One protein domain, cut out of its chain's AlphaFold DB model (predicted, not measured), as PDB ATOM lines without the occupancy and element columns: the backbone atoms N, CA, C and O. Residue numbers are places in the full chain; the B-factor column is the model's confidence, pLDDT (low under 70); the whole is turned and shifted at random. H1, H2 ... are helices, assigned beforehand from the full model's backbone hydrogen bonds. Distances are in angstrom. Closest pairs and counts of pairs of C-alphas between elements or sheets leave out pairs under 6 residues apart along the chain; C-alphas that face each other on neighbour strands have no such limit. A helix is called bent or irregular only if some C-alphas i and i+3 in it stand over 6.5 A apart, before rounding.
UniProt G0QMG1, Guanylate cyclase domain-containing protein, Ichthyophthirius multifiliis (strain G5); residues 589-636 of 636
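What this domain is: This is residues 589 to 636 of the 636 residues of the protein "Guanylate cyclase domain-containing protein" of Ichthyophthirius multifiliis (strain G5) (UniProt G0QMG1). A hairpin of two helices, H1 and H2, packed side by side and running opposite ways, forms a small body, and a long tail without named elements leaves it after H2. Residues 626 to 636 of this tail stick out free of the body and make much of the length of the whole. The printed part has 48 residues with two named helices, H1 and then H2, and no named strand; the class is all helix. The whole is loose, with a radius of gyration of the C-alphas of 12.9 A, and its C-alphas span 44 by 18 by 15 A.

How they stand to each other: H1, residues 590 to 603, and H2, residues 608 to 619, form a helical hairpin. The two helices touch, and their closest C-alphas, those of Phe 597 and Thr 610, are 6.2 A apart. Their lines stand at a shallow tilt of 34 degrees, only just short of steep, and they run opposite ways. Their centres are 10.1 A apart. In H1 and H2 every O i to N i+4 pair is within hydrogen-bond range.

Where its parts are: H1 begins at Trp 590, with its C-alpha at (-8.554, -17.313, -0.326), and measures 19.9 A from first to last C-alpha. It ends at Leu 603, with its C-alpha at (-26.524, -21.236, 7.380). H2 runs from Cys 608 to Glu 619 and measures 16.2 A; C-alpha 619 is at (-13.366, -21.084, -11.313). Neither helix is bent. Residues 620 to 636 hold no named element.

The domain as a whole: The two C-alphas farthest apart, those of Leu 603 and Glu 636, are 44.5 A from each other. Without residues 626 to 636, which stand free, the body has 37 residues and spans 27 by 17 by 9 A. The link from H1 to H2, with 4 residues between them, is tight. The printed part has no cut and ends at Glu 636, the chain's last residue. The mean pLDDT of the printed part is 77.3, and residues 622 to 636 are under 70.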
ATOM      1  N   LYS A 589      -6.080 -14.364   1.862       81.88
ATOM      2  CA  LYS A 589      -6.255 -15.757   2.323       81.88
ATOM      3  C   LYS A 589      -7.500 -16.405   1.710       81.88
ATOM      4  O   LYS A 589      -8.525 -16.572   2.374       81.88
ATOM      5  N   TRP A 590      -7.419 -16.762   0.429       78.25
ATOM      6  CA  TRP A 590      -8.554 -17.313  -0.326       78.25
ATOM      7  C   TRP A 590      -9.105 -18.617   0.246       78.25
ATOM      8  O   TRP A 590     -10.322 -18.760   0.309       78.25
ATOM      9  N   ASP A 591      -8.249 -19.517   0.730       83.31
ATOM     10  CA  ASP A 591      -8.688 -20.795   1.306       83.31
ATOM     11  C   ASP A 591      -9.603 -20.587   2.518       83.31
ATOM     12  O   ASP A 591     -10.667 -21.200   2.638       83.31
ATOM     13  N   LEU A 592      -9.231 -19.646   3.392       84.81
ATOM     14  CA  LEU A 592     -10.044 -19.267   4.543       84.81
ATOM     15  C   LEU A 592     -11.356 -18.607   4.103       84.81
ATOM     16  O   LEU A 592     -12.412 -18.923   4.649       84.81
ATOM     17  N   ALA A 593     -11.309 -17.722   3.103       83.31
ATOM     18  CA  ALA A 593     -12.505 -17.079   2.567       83.31
ATOM     19  C   ALA A 593     -13.488 -18.101   1.969       83.31
ATOM     20  O   ALA A 593     -14.688 -18.004   2.219       83.31
ATOM     21  N   VAL A 594     -12.995 -19.101   1.226       85.62
ATOM     22  CA  VAL A 594     -13.815 -20.197   0.685       85.62
ATOM     23  C   VAL A 594     -14.488 -20.957   1.817       85.62
ATOM     24  O   VAL A 594     -15.710 -21.088   1.792       85.62
ATOM     25  N   LYS A 595     -13.729 -21.371   2.838       88.69
ATOM     26  CA  LYS A 595     -14.277 -22.076   4.004       88.69
ATOM     27  C   LYS A 595     -15.398 -21.278   4.681       88.69
ATOM     28  O   LYS A 595     -16.476 -21.811   4.924       88.69
ATOM     29  N   LEU A 596     -15.181 -19.983   4.922       88.56
ATOM     30  CA  LEU A 596     -16.188 -19.109   5.536       88.56
ATOM     31  C   LEU A 596     -17.429 -18.925   4.651       88.56
ATOM     32  O   LEU A 596     -18.548 -18.874   5.158       88.56
ATOM     33  N   PHE A 597     -17.262 -18.832   3.330       89.00
ATOM     34  CA  PHE A 597     -18.399 -18.764   2.413       89.00
ATOM     35  C   PHE A 597     -19.185 -20.078   2.361       89.00
ATOM     36  O   PHE A 597     -20.410 -20.040   2.254       89.00
ATOM     37  N   GLU A 598     -18.522 -21.230   2.467       88.88
ATOM     38  CA  GLU A 598     -19.190 -22.532   2.573       88.88
ATOM     39  C   GLU A 598     -20.010 -22.620   3.865       88.88
ATOM     40  O   GLU A 598     -21.191 -22.967   3.817       88.88
ATOM     41  N   GLU A 599     -19.436 -22.204   4.998       91.81
ATOM     42  CA  GLU A 599     -20.143 -22.100   6.281       91.81
ATOM     43  C   GLU A 599     -21.345 -21.140   6.199       91.81
ATOM     44  O   GLU A 599     -22.440 -21.458   6.672       91.81
ATOM     45  N   ALA A 600     -21.194 -19.990   5.535       89.62
ATOM     46  CA  ALA A 600     -22.287 -19.040   5.331       89.62
ATOM     47  C   ALA A 600     -23.424 -19.618   4.466       89.62
ATOM     48  O   ALA A 600     -24.599 -19.387   4.763       89.62
ATOM     49  N   ILE A 601     -23.100 -20.400   3.429       90.94
ATOM     50  CA  ILE A 601     -24.098 -21.091   2.595       90.94
ATOM     51  C   ILE A 601     -24.820 -22.182   3.390       90.94
ATOM     52  O   ILE A 601     -26.023 -22.354   3.200       90.94
ATOM     53  N   LEU A 602     -24.139 -22.891   4.297       91.38
ATOM     54  CA  LEU A 602     -24.793 -23.870   5.177       91.38
ATOM     55  C   LEU A 602     -25.855 -23.208   6.064       91.38
ATOM     56  O   LEU A 602     -26.937 -23.761   6.245       91.38
ATOM     57  N   LEU A 603     -25.572 -22.007   6.576       91.81
ATOM     58  CA  LEU A 603     -26.524 -21.236   7.380       91.81
ATOM     59  C   LEU A 603     -27.668 -20.653   6.542       91.81
ATOM     60  O   LEU A 603     -28.805 -20.577   7.010       91.81
ATOM     61  N   LYS A 604     -27.380 -20.223   5.311       90.81
ATOM     62  CA  LYS A 604     -28.371 -19.651   4.398       90.81
ATOM     63  C   LYS A 604     -28.210 -20.224   2.988       90.81
ATOM     64  O   LYS A 604     -27.589 -19.587   2.131       90.81
ATOM     65  N   PRO A 605     -28.855 -21.371   2.701       89.44
ATOM     66  CA  PRO A 605     -28.708 -22.051   1.419       89.44
ATOM     67  C   PRO A 605     -29.128 -21.214   0.215       89.44
ATOM     68  O   PRO A 605     -28.652 -21.473  -0.879       89.44
ATOM     69  N   GLU A 606     -29.968 -20.192   0.382       90.69
ATOM     70  CA  GLU A 606     -30.435 -19.322  -0.709       90.69
ATOM     71  C   GLU A 606     -29.580 -18.059  -0.931       90.69
ATOM     72  O   GLU A 606     -29.971 -17.163  -1.682       90.69
ATOM     73  N   ASP A 607     -28.407 -17.941  -0.296       86.56
ATOM     74  CA  ASP A 607     -27.515 -16.788  -0.474       86.56
ATOM     75  C   ASP A 607     -26.815 -16.798  -1.848       86.56
ATOM     76  O   ASP A 607     -25.701 -17.296  -2.034       86.56
ATOM     77  N   CYS A 608     -27.507 -16.251  -2.848       83.38
ATOM     78  CA  CYS A 608     -27.036 -16.180  -4.228       83.38
ATOM     79  C   CYS A 608     -25.716 -15.388  -4.398       83.38
ATOM     80  O   CYS A 608     -24.830 -15.877  -5.101       83.38
ATOM     81  N   PRO A 609     -25.503 -14.221  -3.745       83.31
ATOM     82  CA  PRO A 609     -24.215 -13.521  -3.789       83.31
ATOM     83  C   PRO A 609     -23.039 -14.382  -3.325       83.31
ATOM     84  O   PRO A 609     -22.013 -14.438  -4.007       83.31
ATOM     85  N   THR A 610     -23.202 -15.088  -2.204       85.69
ATOM     86  CA  THR A 610     -22.159 -15.960  -1.658       85.69
ATOM     87  C   THR A 610     -21.875 -17.114  -2.611       85.69
ATOM     88  O   THR A 610     -20.720 -17.328  -2.970       85.69
ATOM     89  N   LYS A 611     -22.916 -17.784  -3.131       85.94
ATOM     90  CA  LYS A 611     -22.777 -18.835  -4.158       85.94
ATOM     91  C   LYS A 611     -22.016 -18.352  -5.391       85.94
ATOM     92  O   LYS A 611     -21.107 -19.037  -5.854       85.94
ATOM     93  N   ASN A 612     -22.362 -17.175  -5.908       83.88
ATOM     94  CA  ASN A 612     -21.712 -16.606  -7.087       83.88
ATOM     95  C   ASN A 612     -20.240 -16.289  -6.819       83.88
ATOM     96  O   ASN A 612     -19.389 -16.580  -7.660       83.88
ATOM     97  N   LYS A 613     -19.915 -15.742  -5.640       83.19
ATOM     98  CA  LYS A 613     -18.523 -15.461  -5.284       83.19
ATOM     99  C   LYS A 613     -17.713 -16.741  -5.095       83.19
ATOM    100  O   LYS A 613     -16.578 -16.804  -5.552       83.19
ATOM    101  N   LEU A 614     -18.301 -17.766  -4.487       85.25
ATOM    102  CA  LEU A 614     -17.674 -19.071  -4.284       85.25
ATOM    103  C   LEU A 614     -17.431 -19.786  -5.621       85.25
ATOM    104  O   LEU A 614     -16.343 -20.312  -5.848       85.25
ATOM    105  N   LYS A 615     -18.402 -19.715  -6.544       85.12
ATOM    106  CA  LYS A 615     -18.242 -20.173  -7.931       85.12
ATOM    107  C   LYS A 615     -17.066 -19.469  -8.605       85.12
ATOM    108  O   LYS A 615     -16.192 -20.148  -9.123       85.12
ATOM    109  N   PHE A 616     -17.008 -18.139  -8.529       81.38
ATOM    110  CA  PHE A 616     -15.906 -17.356  -9.086       81.38
ATOM    111  C   PHE A 616     -14.549 -17.748  -8.482       81.38
ATOM    112  O   PHE A 616     -13.598 -17.986  -9.215       81.38
ATOM    113  N   ILE A 617     -14.442 -17.859  -7.152       79.50
ATOM    114  CA  ILE A 617     -13.175 -18.223  -6.500       79.50
ATOM    115  C   ILE A 617     -12.707 -19.609  -6.960       79.50
ATOM    116  O   ILE A 617     -11.528 -19.773  -7.250       79.50
ATOM    117  N   ARG A 618     -13.616 -20.585  -7.073       82.25
ATOM    118  CA  ARG A 618     -13.288 -21.935  -7.559       82.25
ATOM    119  C   ARG A 618     -12.910 -21.951  -9.040       82.25
ATOM    120  O   ARG A 618     -11.986 -22.661  -9.414       82.25
ATOM    121  N   GLU A 619     -13.601 -21.169  -9.865       83.81
ATOM    122  CA  GLU A 619     -13.366 -21.084 -11.313       83.81
ATOM    123  C   GLU A 619     -11.988 -20.496 -11.645       83.81
ATOM    124  O   GLU A 619     -11.329 -20.966 -12.566       83.81
ATOM    125  N   TYR A 620     -11.518 -19.531 -10.849       76.44
ATOM    126  CA  TYR A 620     -10.225 -18.873 -11.058       76.44
ATOM    127  C   TYR A 620      -9.158 -19.246 -10.010       76.44
ATOM    128  O   TYR A 620      -8.098 -18.630  -9.944       76.44
ATOM    129  N   ASN A 621      -9.413 -20.276  -9.195       70.88
ATOM    130  CA  ASN A 621      -8.515 -20.777  -8.148       70.88
ATOM    131  C   ASN A 621      -8.021 -19.696  -7.158       70.88
ATOM    132  O   ASN A 621      -6.851 -19.659  -6.788       70.88
ATOM    133  N   GLY A 622      -8.893 -18.750  -6.795       63.47
ATOM    134  CA  GLY A 622      -8.551 -17.584  -5.966       63.47
ATOM    135  C   GLY A 622      -7.648 -16.553  -6.653       63.47
ATOM    136  O   GLY A 622      -7.447 -15.458  -6.133       63.47
ATOM    137  N   ILE A 623      -7.142 -16.844  -7.845       60.97
ATOM    138  CA  ILE A 623      -6.388 -15.900  -8.657       60.97
ATOM    139  C   ILE A 623      -7.414 -15.050  -9.400       60.97
ATOM    140  O   ILE A 623      -8.472 -15.520  -9.808       60.97
ATOM    141  N   CYS A 624      -7.167 -13.755  -9.511       58.91
ATOM    142  CA  CYS A 624      -8.043 -12.914 -10.308       58.91
ATOM    143  C   CYS A 624      -7.850 -13.275 -11.806       58.91
ATOM    144  O   CYS A 624      -6.760 -13.737 -12.156       58.91
ATOM    145  N   PRO A 625      -8.877 -13.176 -12.678       65.12
ATOM    146  CA  PRO A 625      -8.730 -13.430 -14.112       65.12
ATOM    147  C   PRO A 625      -7.466 -12.759 -14.666       65.12
ATOM    148  O   PRO A 625      -7.081 -11.702 -14.179       65.12
ATOM    149  N   LYS A 626      -6.783 -13.352 -15.656       60.12
ATOM    150  CA  LYS A 626      -5.480 -12.831 -16.146       60.12
ATOM    151  C   LYS A 626      -5.531 -11.363 -16.613       60.12
ATOM    152  O   LYS A 626      -4.494 -10.724 -16.739       60.12
ATOM    153  N   ASP A 627      -6.728 -10.866 -16.880       65.12
ATOM    154  CA  ASP A 627      -7.118  -9.531 -17.317       65.12
ATOM    155  C   ASP A 627      -7.615  -8.603 -16.182       65.12
ATOM    156  O   ASP A 627      -7.954  -7.450 -16.443       65.12
ATOM    157  N   TRP A 628      -7.645  -9.050 -14.921       57.38
ATOM    158  CA  TRP A 628      -8.123  -8.269 -13.774       57.38
ATOM    159  C   TRP A 628      -7.286  -8.549 -12.513       57.38
ATOM    160  O   TRP A 628      -7.067  -9.697 -12.169       57.38
ATOM    161  N   ASN A 629      -6.844  -7.527 -11.765       58.31
ATOM    162  CA  ASN A 629      -6.009  -7.696 -10.550       58.31
ATOM    163  C   ASN A 629      -6.807  -7.672  -9.224       58.31
ATOM    164  O   ASN A 629      -6.248  -7.627  -8.119       58.31
ATOM    165  N   GLY A 630      -8.138  -7.715  -9.305       59.12
ATOM    166  CA  GLY A 630      -9.057  -7.646  -8.160       59.12
ATOM    167  C   GLY A 630      -9.390  -6.215  -7.733       59.12
ATOM    168  O   GLY A 630     -10.286  -6.005  -6.922       59.12
ATOM    169  N   HIS A 631      -8.716  -5.243  -8.335       64.62
ATOM    170  CA  HIS A 631      -9.051  -3.829  -8.384       64.62
ATOM    171  C   HIS A 631      -8.802  -3.345  -9.822       64.62
ATOM    172  O   HIS A 631      -8.074  -3.990 -10.582       64.62
ATOM    173  N   TYR A 632      -9.437  -2.244 -10.219       63.97
ATOM    174  CA  TYR A 632      -9.127  -1.589 -11.488       63.97
ATOM    175  C   TYR A 632      -8.005  -0.580 -11.236       63.97
ATOM    176  O   TYR A 632      -8.197   0.358 -10.464       63.97
ATOM    177  N   VAL A 633      -6.828  -0.808 -11.823       65.81
ATOM    178  CA  VAL A 633      -5.719   0.153 -11.767       65.81
ATOM    179  C   VAL A 633      -5.978   1.206 -12.836       65.81
ATOM    180  O   VAL A 633      -6.046   0.875 -14.018       65.81
ATOM    181  N   PHE A 634      -6.126   2.462 -12.428       60.03
ATOM    182  CA  PHE A 634      -6.134   3.579 -13.366       60.03
ATOM    183  C   PHE A 634      -4.685   3.888 -13.745       60.03
ATOM    184  O   PHE A 634      -3.986   4.563 -12.996       60.03
ATOM    185  N   ASN A 635      -4.227   3.337 -14.867       51.81
ATOM    186  CA  ASN A 635      -3.001   3.799 -15.513       51.81
ATOM    187  C   ASN A 635      -3.337   5.057 -16.329       51.81
ATOM    188  O   ASN A 635      -4.408   5.099 -16.936       51.81
ATOM    189  N   GLU A 636      -2.456   6.061 -16.275       40.28
ATOM    190  CA  GLU A 636      -2.585   7.351 -16.979       40.28
ATOM    191  C   GLU A 636      -2.881   7.226 -18.479       40.28
ATOM    192  O   GLU A 636      -2.305   6.324 -19.135       40.28
TER     193      GLU A 636